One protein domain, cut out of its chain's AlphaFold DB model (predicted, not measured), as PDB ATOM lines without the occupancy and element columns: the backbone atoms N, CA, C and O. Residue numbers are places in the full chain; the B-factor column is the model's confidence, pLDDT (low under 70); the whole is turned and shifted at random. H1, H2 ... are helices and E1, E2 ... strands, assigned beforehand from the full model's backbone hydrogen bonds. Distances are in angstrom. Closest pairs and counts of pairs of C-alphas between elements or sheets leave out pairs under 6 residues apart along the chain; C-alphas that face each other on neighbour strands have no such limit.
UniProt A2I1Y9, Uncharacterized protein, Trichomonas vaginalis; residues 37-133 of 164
ATOM      1  N   GLU A  37     310.771 360.320 140.939       93.12
ATOM      2  CA  GLU A  37     310.047 361.564 140.705       93.12
ATOM      3  C   GLU A  37     308.537 361.296 140.615       93.12
ATOM      4  O   GLU A  37     308.077 360.522 139.769       93.12
ATOM      5  N   ILE A  38     307.749 361.956 141.472       92.69
ATOM      6  CA  ILE A  38     306.277 361.926 141.385       92.69
ATOM      7  C   ILE A  38     305.836 362.534 140.051       92.69
ATOM      8  O   ILE A  38     305.134 361.889 139.268       92.69
ATOM      9  N   THR A  39     306.338 363.733 139.767       93.31
ATOM     10  CA  THR A  39     306.184 364.442 138.499       93.31
ATOM     11  C   THR A  39     307.552 364.645 137.885       93.31
ATOM     12  O   THR A  39     308.508 364.976 138.581       93.31
ATOM     13  N   LYS A  40     307.637 364.423 136.573       91.06
ATOM     14  CA  LYS A  40     308.888 364.499 135.822       91.06
ATOM     15  C   LYS A  40     309.581 365.845 136.055       91.06
ATOM     16  O   LYS A  40     308.924 366.885 136.039       91.06
ATOM     17  N   ASP A  41     310.894 365.800 136.247       89.06
ATOM     18  CA  ASP A  41     311.765 366.955 136.485       89.06
ATOM     19  C   ASP A  41     311.481 367.686 137.819       89.06
ATOM     20  O   ASP A  41     311.988 368.788 138.054       89.06
ATOM     21  N   LYS A  42     310.693 367.076 138.722       91.38
ATOM     22  CA  LYS A  42     310.439 367.563 140.084       91.38
ATOM     23  C   LYS A  42     311.042 366.614 141.114       91.38
ATOM     24  O   LYS A  42     310.565 365.496 141.329       91.38
ATOM     25  N   GLN A  43     312.080 367.094 141.798       90.88
ATOM     26  CA  GLN A  43     312.760 366.341 142.846       90.88
ATOM     27  C   GLN A  43     311.783 365.980 143.969       90.88
ATOM     28  O   GLN A  43     311.131 366.845 144.551       90.88
ATOM     29  N   SER A  44     311.728 364.693 144.300       94.44
ATOM     30  CA  SER A  44     310.940 364.193 145.426       94.44
ATOM     31  C   SER A  44     311.795 364.153 146.692       94.44
ATOM     32  O   SER A  44     312.964 363.758 146.655       94.44
ATOM     33  N   LEU A  45     311.223 364.593 147.810       93.81
ATOM     34  CA  LEU A  45     311.864 364.668 149.122       93.81
ATOM     35  C   LEU A  45     311.021 363.907 150.143       93.81
ATOM     36  O   LEU A  45     309.795 363.991 150.120       93.81
ATOM     37  N   ALA A  46     311.667 363.194 151.064       94.94
ATOM     38  CA  ALA A  46     310.962 362.561 152.171       94.94
ATOM     39  C   ALA A  46     310.484 363.620 153.177       94.94
ATOM     40  O   ALA A  46     311.271 364.436 153.655       94.94
ATOM     41  N   TYR A  47     309.195 363.580 153.502       94.56
ATOM     42  CA  TYR A  47     308.552 364.436 154.495       94.56
ATOM     43  C   TYR A  47     308.361 363.716 155.836       94.56
ATOM     44  O   TYR A  47     308.612 364.292 156.892       94.56
ATOM     45  N   LYS A  48     307.943 362.445 155.801       95.31
ATOM     46  CA  LYS A  48     307.769 361.581 156.982       95.31
ATOM     47  C   LYS A  48     308.275 360.180 156.661       95.31
ATOM     48  O   LYS A  48     308.039 359.694 155.561       95.31
ATOM     49  N   SER A  49     308.895 359.514 157.631       95.88
ATOM     50  CA  SER A  49     309.435 358.164 157.448       95.88
ATOM     51  C   SER A  49     309.158 357.287 158.663       95.88
ATOM     52  O   SER A  49     309.212 357.764 159.797       95.88
ATOM     53  N   ILE A  50     308.897 355.998 158.435       97.62
ATOM     54  CA  ILE A  50     308.790 354.978 159.489       97.62
ATOM     55  C   ILE A  50     309.729 353.826 159.133       97.62
ATOM     56  O   ILE A  50     309.650 353.265 158.039       97.62
ATOM     57  N   PHE A  51     310.598 353.449 160.071       97.12
ATOM     58  CA  PHE A  51     311.565 352.363 159.902       97.12
ATOM     59  C   PHE A  51     311.242 351.226 160.867       97.12
ATOM     60  O   PHE A  51     311.515 351.330 162.057       97.12
ATOM     61  N   CYS A  52     310.686 350.126 160.361       96.50
ATOM     62  CA  CYS A  52     310.367 348.956 161.189       96.50
ATOM     63  C   CYS A  52     311.584 348.037 161.369       96.50
ATOM     64  O   CYS A  52     311.710 347.341 162.368       96.50
ATOM     65  N   GLY A  53     312.493 348.001 160.390       93.69
ATOM     66  CA  GLY A  53     313.687 347.168 160.466       93.69
ATOM     67  C   GLY A  53     314.491 347.126 159.172       93.69
ATOM     68  O   GLY A  53     314.272 347.881 158.221       93.69
ATOM     69  N   LYS A  54     315.457 346.206 159.104       93.62
ATOM     70  CA  LYS A  54     316.339 346.083 157.935       93.62
ATOM     71  C   LYS A  54     315.531 345.756 156.676       93.62
ATOM     72  O   LYS A  54     315.006 344.654 156.543       93.62
ATOM     73  N   LYS A  55     315.556 346.676 155.703       94.50
ATOM     74  CA  LYS A  55     314.817 346.577 154.427       94.50
ATOM     75  C   LYS A  55     313.288 346.549 154.610       94.50
ATOM     76  O   LYS A  55     312.602 346.044 153.720       94.50
ATOM     77  N   THR A  56     312.799 347.100 155.722       96.88
ATOM     78  CA  THR A  56     311.377 347.349 155.959       96.88
ATOM     79  C   THR A  56     311.172 348.775 156.462       96.88
ATOM     80  O   THR A  56     311.457 349.066 157.624       96.88
ATOM     81  N   TYR A  57     310.735 349.664 155.574       97.44
ATOM     82  CA  TYR A  57     310.513 351.082 155.852       97.44
ATOM     83  C   TYR A  57     309.556 351.705 154.832       97.44
ATOM     84  O   TYR A  57     309.348 351.159 153.746       97.44
ATOM     85  N   ILE A  58     309.006 352.861 155.184       98.00
ATOM     86  CA  ILE A  58     308.199 353.699 154.300       98.00
ATOM     87  C   ILE A  58     308.649 355.148 154.416       98.00
ATOM     88  O   ILE A  58     308.932 355.629 155.514       98.00
ATOM     89  N   ASP A  59     308.669 355.830 153.279       97.25
ATOM     90  CA  ASP A  59     308.878 357.263 153.153       97.25
ATOM     91  C   ASP A  59     307.661 357.885 152.459       97.25
ATOM     92  O   ASP A  59     307.310 357.494 151.345       97.25
ATOM     93  N   LEU A  60     307.022 358.854 153.110       97.38
ATOM     94  CA  LEU A  60     306.061 359.761 152.490       97.38
ATOM     95  C   LEU A  60     306.861 360.835 151.755       97.38
ATOM     96  O   LEU A  60     307.613 361.588 152.377       97.38
ATOM     97  N   LEU A  61     306.703 360.886 150.439       96.25
ATOM     98  CA  LEU A  61     307.386 361.805 149.545       96.25
ATOM     99  C   LEU A  61     306.507 363.014 149.225       96.25
ATOM    100  O   LEU A  61     305.305 362.866 149.011       96.25
ATOM    101  N   THR A  62     307.134 364.185 149.138       95.69
ATOM    102  CA  THR A  62     306.545 365.422 148.622       95.69
ATOM    103  C   THR A  62     307.477 366.083 147.614       95.69
ATOM    104  O   THR A  62     308.694 365.888 147.662       95.69
ATOM    105  N   ASN A  63     306.922 366.900 146.726       93.69
ATOM    106  CA  ASN A  63     307.680 367.794 145.852       93.69
ATOM    107  C   ASN A  63     307.260 369.261 146.051       93.69
ATOM    108  O   ASN A  63     306.483 369.587 146.949       93.69
ATOM    109  N   ASP A  64     307.793 370.148 145.215       92.19
ATOM    110  CA  ASP A  64     307.485 371.583 145.179       92.19
ATOM    111  C   ASP A  64     306.046 371.905 144.736       92.19
ATOM    112  O   ASP A  64     305.581 373.026 144.935       92.19
ATOM    113  N   LEU A  65     305.330 370.928 144.176       92.62
ATOM    114  CA  LEU A  65     303.914 371.019 143.819       92.62
ATOM    115  C   LEU A  65     302.983 370.513 144.938       92.62
ATOM    116  O   LEU A  65     301.768 370.509 144.759       92.62
ATOM    117  N   ASN A  66     303.534 370.108 146.091       90.69
ATOM    118  CA  ASN A  66     302.821 369.451 147.196       90.69
ATOM    119  C   ASN A  66     302.120 368.139 146.796       90.69
ATOM    120  O   ASN A  66     301.159 367.720 147.441       90.69
ATOM    121  N   GLU A  67     302.591 367.470 145.744       94.19
ATOM    122  CA  GLU A  67     302.100 366.140 145.396       94.19
ATOM    123  C   GLU A  67     302.627 365.111 146.394       94.19
ATOM    124  O   GLU A  67     303.767 365.205 146.843       94.19
ATOM    125  N   VAL A  68     301.809 364.108 146.708       96.25
ATOM    126  CA  VAL A  68     302.139 363.071 147.691       96.25
ATOM    127  C   VAL A  68     302.286 361.726 146.996       96.25
ATOM    128  O   VAL A  68     301.432 361.322 146.208       96.25
ATOM    129  N   ALA A  69     303.347 361.003 147.339       97.44
ATOM    130  CA  ALA A  69     303.520 359.596 147.000       97.44
ATOM    131  C   ALA A  69     304.241 358.871 148.137       97.44
ATOM    132  O   ALA A  69     304.737 359.500 149.069       97.44
ATOM    133  N   PHE A  70     304.339 357.549 148.051       97.94
ATOM    134  CA  PHE A  70     305.087 356.760 149.022       97.94
ATOM    135  C   PHE A  70     306.156 355.925 148.342       97.94
ATOM    136  O   PHE A  70     305.895 355.212 147.372       97.94
ATOM    137  N   HIS A  71     307.353 355.965 148.911       96.88
ATOM    138  CA  HIS A  71     308.387 354.983 148.652       96.88
ATOM    139  C   HIS A  71     308.374 353.979 149.801       96.88
ATOM    140  O   HIS A  71     308.882 354.241 150.890       96.88
ATOM    141  N   ALA A  72     307.744 352.830 149.574       97.12
ATOM    142  CA  ALA A  72     307.657 351.767 150.562       97.12
ATOM    143  C   ALA A  72     308.567 350.595 150.189       97.12
ATOM    144  O   ALA A  72     308.743 350.241 149.019       97.12
ATOM    145  N   ARG A  73     309.125 349.943 151.204       96.12
ATOM    146  CA  ARG A  73     309.914 348.728 151.048       96.12
ATOM    147  C   ARG A  73     309.595 347.773 152.179       96.12
ATOM    148  O   ARG A  73     309.797 348.115 153.333       96.12
ATOM    149  N   CYS A  74     309.212 346.544 151.845       96.62
ATOM    150  CA  CYS A  74     309.048 345.461 152.812       96.62
ATOM    151  C   CYS A  74     309.621 344.162 152.239       96.62
ATOM    152  O   CYS A  74     309.058 343.552 151.329       96.62
ATOM    153  N   LYS A  75     310.794 343.738 152.723       95.56
ATOM    154  CA  LYS A  75     311.482 342.573 152.148       95.56
ATOM    155  C   LYS A  75     310.629 341.302 152.266       95.56
ATOM    156  O   LYS A  75     310.357 340.812 153.360       95.56
ATOM    157  N   GLY A  76     310.345 340.690 151.117       93.56
ATOM    158  CA  GLY A  76     309.588 339.439 151.028       93.56
ATOM    159  C   GLY A  76     308.078 339.634 150.891       93.56
ATOM    160  O   GLY A  76     307.362 338.639 150.878       93.56
ATOM    161  N   VAL A  77     307.611 340.878 150.767       96.25
ATOM    162  CA  VAL A  77     306.231 341.218 150.410       96.25
ATOM    163  C   VAL A  77     306.255 341.971 149.083       96.25
ATOM    164  O   VAL A  77     307.142 342.793 148.852       96.25
ATOM    165  N   LYS A  78     305.322 341.648 148.185       95.19
ATOM    166  CA  LYS A  78     305.186 342.348 146.903       95.19
ATOM    167  C   LYS A  78     304.575 343.740 147.126       95.19
ATOM    168  O   LYS A  78     303.798 343.930 148.061       95.19
ATOM    169  N   GLN A  79     304.948 344.712 146.298       96.19
ATOM    170  CA  GLN A  79     304.587 346.119 146.512       96.19
ATOM    171  C   GLN A  79     303.088 346.392 146.346       96.19
ATOM    172  O   GLN A  79     302.510 347.161 147.111       96.19
ATOM    173  N   ASP A  80     302.448 345.728 145.391       96.44
ATOM    174  CA  ASP A  80     300.999 345.740 145.197       96.44
ATOM    175  C   ASP A  80     300.260 345.122 146.395       96.44
ATOM    176  O   ASP A  80     299.315 345.707 146.912       96.44
ATOM    177  N   VAL A  81     300.749 343.993 146.915       96.94
ATOM    178  CA  VAL A  81     300.178 343.322 148.092       96.94
ATOM    179  C   VAL A  81     300.258 344.206 149.338       96.94
ATOM    180  O   VAL A  81     299.334 344.169 150.148       96.94
ATOM    181  N   LEU A  82     301.307 345.025 149.495       97.38
ATOM    182  CA  LEU A  82     301.357 346.023 150.573       97.38
ATOM    183  C   LEU A  82     300.194 347.013 150.473       97.38
ATOM    184  O   LEU A  82     299.535 347.265 151.478       97.38
ATOM    185  N   ALA A  83     299.935 347.540 149.274       97.56
ATOM    186  CA  ALA A  83     298.846 348.481 149.026       97.56
ATOM    187  C   ALA A  83     297.479 347.843 149.303       97.56
ATOM    188  O   ALA A  83     296.669 348.396 150.043       97.56
ATOM    189  N   LEU A  84     297.260 346.636 148.774       97.50
ATOM    190  CA  LEU A  84     296.027 345.876 148.973       97.50
ATOM    191  C   LEU A  84     295.786 345.577 150.457       97.50
ATOM    192  O   LEU A  84     294.719 345.884 150.976       97.50
ATOM    193  N   THR A  85     296.796 345.053 151.155       97.81
ATOM    194  CA  THR A  85     296.689 344.717 152.586       97.81
ATOM    195  C   THR A  85     296.424 345.969 153.424       97.81
ATOM    196  O   THR A  85     295.584 345.940 154.318       97.81
ATOM    197  N   ALA A  86     297.089 347.088 153.122       97.94
ATOM    198  CA  ALA A  86     296.844 348.354 153.804       97.94
ATOM    199  C   ALA A  86     295.404 348.846 153.614       97.94
ATOM    200  O   ALA A  86     294.753 349.211 154.590       97.94
ATOM    201  N   ASN A  87     294.899 348.832 152.378       98.00
ATOM    202  CA  ASN A  87     293.545 349.290 152.065       98.00
ATOM    203  C   ASN A  87     292.468 348.385 152.684       98.00
ATOM    204  O   ASN A  87     291.426 348.879 153.098       98.00
ATOM    205  N   GLU A  88     292.718 347.076 152.768       97.38
ATOM    206  CA  GLU A  88     291.822 346.122 153.432       97.38
ATOM    207  C   GLU A  88     291.794 346.312 154.956       97.38
ATOM    208  O   GLU A  88     290.732 346.211 155.568       97.38
ATOM    209  N   MET A  89     292.949 346.575 155.575       97.50
ATOM    210  CA  MET A  89     293.056 346.757 157.028       97.50
ATOM    211  C   MET A  89     292.548 348.119 157.506       97.50
ATOM    212  O   MET A  89     292.049 348.212 158.625       97.50
ATOM    213  N   PHE A  90     292.696 349.156 156.681       97.50
ATOM    214  CA  PHE A  90     292.353 350.542 157.011       97.50
ATOM    215  C   PHE A  90     291.473 351.155 155.909       97.50
ATOM    216  O   PHE A  90     291.925 352.051 155.189       97.50
ATOM    217  N   PRO A  91     290.234 350.658 155.726       97.00
ATOM    218  CA  PRO A  91     289.346 351.107 154.654       97.00
ATOM    219  C   PRO A  91     288.880 352.560 154.814       97.00
ATOM    220  O   PRO A  91     288.453 353.170 153.837       97.00
ATOM    221  N   GLU A  92     288.947 353.110 156.027       95.88
ATOM    222  CA  GLU A  92     288.590 354.493 156.347       95.88
ATOM    223  C   GLU A  92     289.699 355.503 156.020       95.88
ATOM    224  O   GLU A  92     289.437 356.701 155.934       95.88
ATOM    225  N   ALA A  93     290.936 355.028 155.863       97.06
ATOM    226  CA  ALA A  93     292.075 355.857 155.506       97.06
ATOM    227  C   ALA A  93     292.156 356.056 153.985       97.06
ATOM    228  O   ALA A  93     291.586 355.301 153.195       97.06
ATOM    229  N   ILE A  94     292.920 357.060 153.561       97.69
ATOM    230  CA  ILE A  94     293.136 357.342 152.144       97.69
ATOM    231  C   ILE A  94     293.888 356.173 151.521       97.69
ATOM    232  O   ILE A  94     295.011 355.845 151.920       97.69
ATOM    233  N   GLN A  95     293.229 355.532 150.561       97.88
ATOM    234  CA  GLN A  95     293.724 354.336 149.905       97.88
ATOM    235  C   GLN A  95     294.853 354.676 148.941       97.88
ATOM    236  O   GLN A  95     294.833 355.715 148.281       97.88
ATOM    237  N   CYS A  96     295.809 353.761 148.816       97.44
ATOM    238  CA  CYS A  96     296.909 353.884 147.867       97.44
ATOM    239  C   CYS A  96     296.898 352.709 146.891       97.44
ATOM    240  O   CYS A  96     296.545 351.589 147.264       97.44
ATOM    241  N   TYR A  97     297.348 352.934 145.661       96.75
ATOM    242  CA  TYR A  97     297.669 351.866 144.715       96.75
ATOM    243  C   TYR A  97     299.159 351.890 144.385       96.75
ATOM    244  O   TYR A  97     299.822 352.917 144.519       96.75
ATOM    245  N   TYR A  98     299.702 350.747 143.976       97.25
ATOM    246  CA  TYR A  98     301.089 350.658 143.534       97.25
ATOM    247  C   TYR A  98     301.189 350.975 142.038       97.25
ATOM    248  O   TYR A  98     300.473 350.388 141.230       97.25
ATOM    249  N   ASN A  99     302.075 351.902 141.677       96.06
ATOM    250  CA  ASN A  99     302.433 352.204 140.298       96.06
ATOM    251  C   ASN A  99     303.747 351.483 139.959       96.06
ATOM    252  O   ASN A  99     304.807 351.856 140.467       96.06
ATOM    253  N   GLU A 100     303.664 350.452 139.114       92.50
ATOM    254  CA  GLU A 100     304.807 349.611 138.734       92.50
ATOM    255  C   GLU A 100     305.866 350.391 137.939       92.50
ATOM    256  O   GLU A 100     307.056 350.250 138.219       92.50
ATOM    257  N   ASP A 101     305.450 351.278 137.027       92.62
ATOM    258  CA  ASP A 101     306.355 352.039 136.152       92.62
ATOM    259  C   ASP A 101     307.265 352.990 136.937       92.62
ATOM    260  O   ASP A 101     308.454 353.128 136.647       92.62
ATOM    261  N   LYS A 102     306.699 353.658 137.948       92.44
ATOM    262  CA  LYS A 102     307.428 354.603 138.807       92.44
ATOM    263  C   LYS A 102     307.986 353.957 140.074       92.44
ATOM    264  O   LYS A 102     308.772 354.588 140.776       92.44
ATOM    265  N   ASN A 103     307.586 352.723 140.379       93.75
ATOM    266  CA  ASN A 103     307.931 352.007 141.605       93.75
ATOM    267  C   ASN A 103     307.627 352.814 142.892       93.75
ATOM    268  O   ASN A 103     308.443 352.888 143.813       93.75
ATOM    269  N   ILE A 104     306.439 353.420 142.944       96.38
ATOM    270  CA  ILE A 104     305.923 354.201 144.083       96.38
ATOM    271  C   ILE A 104     304.448 353.883 144.318       96.38
ATOM    272  O   ILE A 104     303.749 353.426 143.414       96.38
ATOM    273  N   HIS A 105     303.955 354.165 145.520       97.75
ATOM    274  CA  HIS A 105     302.528 354.097 145.821       97.75
ATOM    275  C   HIS A 105     301.898 355.480 145.727       97.75
ATOM    276  O   HIS A 105     302.444 356.451 146.249       97.75
ATOM    277  N   ILE A 106     300.744 355.555 145.076       97.06
ATOM    278  CA  ILE A 106     300.033 356.801 144.802       97.06
ATOM    279  C   ILE A 106     298.701 356.772 145.566       97.06
ATOM    280  O   ILE A 106     297.951 355.799 145.421       97.06
ATOM    281  N   PRO A 107     298.410 357.782 146.403       97.31
ATOM    282  CA  PRO A 107     297.116 357.909 147.064       97.31
ATOM    283  C   PRO A 107     295.994 358.243 146.069       97.31
ATOM    284  O   PRO A 107     296.218 358.870 145.036       97.31
ATOM    285  N   VAL A 108     294.773 357.814 146.383       95.06
ATOM    286  CA  VAL A 108     293.576 358.009 145.551       95.06
ATOM    287  C   VAL A 108     292.623 358.994 146.219       95.06
ATOM    288  O   VAL A 108     292.430 358.960 147.430       95.06
ATOM    289  N   GLY A 109     291.969 359.835 145.417       92.75
ATOM    290  CA  GLY A 109     290.967 360.790 145.889       92.75
ATOM    291  C   GLY A 109     291.569 362.138 146.279       92.75
ATOM    292  O   GLY A 109     292.597 362.545 145.745       92.75
ATOM    293  N   THR A 110     290.896 362.852 147.178       90.75
ATOM    294  CA  THR A 110     291.347 364.155 147.683       90.75
ATOM    295  C   THR A 110     292.101 363.964 148.989       90.75
ATOM    296  O   THR A 110     291.588 363.341 149.915       90.75
ATOM    297  N   TYR A 111     293.307 364.514 149.063       92.88
ATOM    298  CA  TYR A 111     294.192 364.383 150.210       92.88
ATOM    299  C   TYR A 111     295.075 365.618 150.362       92.88
ATOM    300  O   TYR A 111     295.274 366.389 149.425       92.88
ATOM    301  N   ASP A 112     295.637 365.748 151.555       91.50
ATOM    302  CA  ASP A 112     296.763 366.621 151.875       91.50
ATOM    303  C   ASP A 112     297.917 365.773 152.446       91.50
ATOM    304  O   ASP A 112     297.702 364.643 152.892       91.50
ATOM    305  N   LYS A 113     299.143 366.307 152.469       89.19
ATOM    306  CA  LYS A 113     300.331 365.635 153.030       89.19
ATOM    307  C   LYS A 113     300.173 365.195 154.493       89.19
ATOM    308  O   LYS A 113     300.875 364.282 154.936       89.19
ATOM    309  N   ASP A 114     299.278 365.836 155.244       92.12
ATOM    310  CA  ASP A 114     298.990 365.516 156.643       92.12
ATOM    311  C   ASP A 114     297.763 364.607 156.828       92.12
ATOM    312  O   ASP A 114     297.389 364.298 157.958       92.12
ATOM    313  N   SER A 115     297.169 364.120 155.734       94.94
ATOM    314  CA  SER A 115     296.057 363.168 155.781       94.94
ATOM    315  C   SER A 115     296.465 361.791 156.316       94.94
ATOM    316  O   SER A 115     297.634 361.399 156.315       94.94
ATOM    317  N   GLU A 116     295.472 361.018 156.754       96.25
ATOM    318  CA  GLU A 116     295.680 359.635 157.168       96.25
ATOM    319  C   GLU A 116     295.673 358.691 155.962       96.25
ATOM    320  O   GLU A 116     294.636 358.460 155.346       96.25
ATOM    321  N   PHE A 117     296.826 358.100 155.650       97.94
ATOM    322  CA  PHE A 117     296.975 357.154 154.542       97.94
ATOM    323  C   PHE A 117     297.006 355.711 155.036       97.94
ATOM    324  O   PHE A 117     297.696 355.401 156.015       97.94
ATOM    325  N   SER A 118     296.326 354.814 154.320       98.06
ATOM    326  CA  SER A 118     296.263 353.388 154.658       98.06
ATOM    327  C   SER A 118     297.665 352.776 154.774       98.06
ATOM    328  O   SER A 118     297.974 352.069 155.735       98.06
ATOM    329  N   LEU A 119     298.559 353.119 153.839       97.31
ATOM    330  CA  LEU A 119     299.939 352.633 153.794       97.31
ATOM    331  C   LEU A 119     300.756 353.094 155.013       97.31
ATOM    332  O   LEU A 119     301.502 352.306 155.591       97.31
ATOM    333  N   MET A 120     300.588 354.348 155.445       97.69
ATOM    334  CA  MET A 120     301.263 354.865 156.642       97.69
ATOM    335  C   MET A 120     300.739 354.193 157.913       97.69
ATOM    336  O   MET A 120     301.540 353.837 158.777       97.69
ATOM    337  N   LYS A 121     299.421 353.961 158.014       98.06
ATOM    338  CA  LYS A 121     298.829 353.211 159.136       98.06
ATOM    339  C   LYS A 121     299.356 351.776 159.199       98.06
ATOM    340  O   LYS A 121     299.719 351.323 160.281       98.06
ATOM    341  N   LEU A 122     299.494 351.099 158.056       98.19
ATOM    342  CA  LEU A 122     300.074 349.754 157.977       98.19
ATOM    343  C   LEU A 122     301.498 349.705 158.552       98.19
ATOM    344  O   LEU A 122     301.798 348.851 159.385       98.19
ATOM    345  N   TYR A 123     302.379 350.616 158.134       98.12
ATOM    346  CA  TYR A 123     303.754 350.645 158.645       98.12
ATOM    347  C   TYR A 123     303.837 351.100 160.099       98.12
ATOM    348  O   TYR A 123     304.692 350.607 160.830       98.12
ATOM    349  N   LYS A 124     302.942 351.989 160.541       98.06
ATOM    350  CA  LYS A 124     302.815 352.335 161.957       98.06
ATOM    351  C   LYS A 124     302.437 351.108 162.790       98.06
ATOM    352  O   LYS A 124     303.125 350.812 163.752       98.06
ATOM    353  N   ALA A 125     301.439 350.335 162.365       97.75
ATOM    354  CA  ALA A 125     301.058 349.090 163.031       97.75
ATOM    355  C   ALA A 125     302.224 348.083 163.106       97.75
ATOM    356  O   ALA A 125     302.476 347.509 164.165       97.75
ATOM    357  N   LEU A 126     302.981 347.907 162.013       97.31
ATOM    358  CA  LEU A 126     304.189 347.068 162.009       97.31
ATOM    359  C   LEU A 126     305.262 347.579 162.976       97.31
ATOM    360  O   LEU A 126     305.889 346.781 163.667       97.31
ATOM    361  N   HIS A 127     305.495 348.892 162.995       97.44
ATOM    362  CA  HIS A 127     306.455 349.538 163.887       97.44
ATOM    363  C   HIS A 127     306.048 349.407 165.361       97.44
ATOM    364  O   HIS A 127     306.900 349.185 166.215       97.44
ATOM    365  N   ASP A 128     304.749 349.474 165.649       97.44
ATOM    366  CA  ASP A 128     304.185 349.338 166.993       97.44
ATOM    367  C   ASP A 128     304.113 347.861 167.456       97.44
ATOM    368  O   ASP A 128     303.586 347.554 168.525       97.44
ATOM    369  N   GLY A 129     304.671 346.930 166.668       95.81
ATOM    370  CA  GLY A 129     304.838 345.519 167.027       95.81
ATOM    371  C   GLY A 129     303.648 344.621 166.684       95.81
ATOM    372  O   GLY A 129     303.591 343.473 167.144       95.81
ATOM    373  N   GLN A 130     302.689 345.096 165.883       97.31
ATOM    374  CA  GLN A 130     301.572 344.273 165.422       97.31
ATOM    375  C   GLN A 130     302.057 343.203 164.432       97.31
ATOM    376  O   GLN A 130     302.777 343.493 163.476       97.31
ATOM    377  N   GLU A 131     301.630 341.950 164.631       97.38
ATOM    378  CA  GLU A 131     301.820 340.899 163.628       97.38
ATOM    379  C   GLU A 131     300.811 341.088 162.490       97.38
ATOM    380  O   GLU A 131     299.602 341.116 162.725       97.38
ATOM    381  N   ILE A 132     301.301 341.181 161.253       97.56
ATOM    382  CA  ILE A 132     300.467 341.346 160.059       97.56
ATOM    383  C   ILE A 132     300.748 340.218 159.066       97.56
ATOM    384  O   ILE A 132     301.902 339.872 158.796       97.56
ATOM    385  N   GLY A 133     299.679 339.633 158.524       97.12
ATOM    386  CA  GLY A 133     299.731 338.624 157.471       97.12
ATOM    387  C   GLY A 133     299.531 339.242 156.089       97.12
ATOM    388  O   GLY A 133     298.541 339.921 155.855       97.12
TER     389      GLY A 133
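This is residues 37 to 133 of the 164 residues of an uncharacterized protein of Trichomonas vaginalis (UniProt A2I1Y9). A twisted meander of three strands, E1 E2 E3, is covered on one face by the helix H2. The short hairpin of E4 and E5 sits beside E3 with its strand E5, and the helix H1 packs on E4 and on H2. The printed part has 97 residues, with two named helices and five named strands in the order E1 E2 E3 H1 E4 E5 H2. Both sheets are antiparallel, in the orders E1 - E2 - E3 and E4 - E5, and the class is mixed, helices and strands. The whole is compact, with a radius of gyration of the C-alphas of 12.5 A and spans of 38 by 29 by 22 A.

E1, residues 45 to 53, bends by 72 degrees at residue 48. It forms a hairpin with E2, residues 56 to 62, at 169 degrees; N 47 and O 60 are 2.8 A apart, within hydrogen-bond range. E2 and E3, residues 68 to 74, form the next hairpin, also at 169 degrees, with N 59 and O 71 at 2.9 A. E1, E2 and E3 make a meander, each strand the antiparallel neighbour of the one before; E1 and E3 are its edge strands. H1, residues 79 to 89, only grazes this sheet, with its residues 79 to 83. E4, residues 96 to 99, comes closest to H1 at the C-alphas of Tyr 98 and Asp 80, 5.2 A apart. E4 forms a hairpin with E5, residues 104 to 107, at 145 degrees, with N 97 and O 106 at 2.9 A. The closest C-alphas of E3 and E5 are those of Phe 70 and His 105, 4.9 A apart. E1 and E2 are apart from E4 and E5. H2, residues 118 to 127, is on the sheet E1 E2 E3 at a height over the sheet of 8.8 A, two layers with the helix on one face. It lies over E1 and E2, with 2 of its 10 C-alphas falling on E3, and only just runs slantwise to the strands, at 31 degrees to E1 on the local plane. The closest C-alphas of E1 and H2 are those of Cys 52 and His 127, 4.8 A apart. H1 and H2 touch and are about perpendicular, at 90 degrees; the C-alphas of Ala 86 and Ser 118 are closest, at 5.1 A. Every O i to N i+4 pair is within hydrogen-bond range in H1 and H2.

E1 begins at C-alpha 45, (311.864, 364.668, 149.122), and measures 20.9 A from first to last C-alpha; E2 measures 20.1 A and E3 19.6 A. H1 begins at C-alpha 79, (304.587, 346.119, 146.512), and measures 15.6 A. E4 and E5 have four residues each. H2 measures 14.3 A and ends at C-alpha 127, (306.455, 349.538, 163.887).

The C-alphas of Asp 41 and Glu 131, the two farthest apart, are 38.9 A apart. The printed part has no cut, and no link is long. The mean pLDDT of the printed part is 95.7, and no printed residue is under 70.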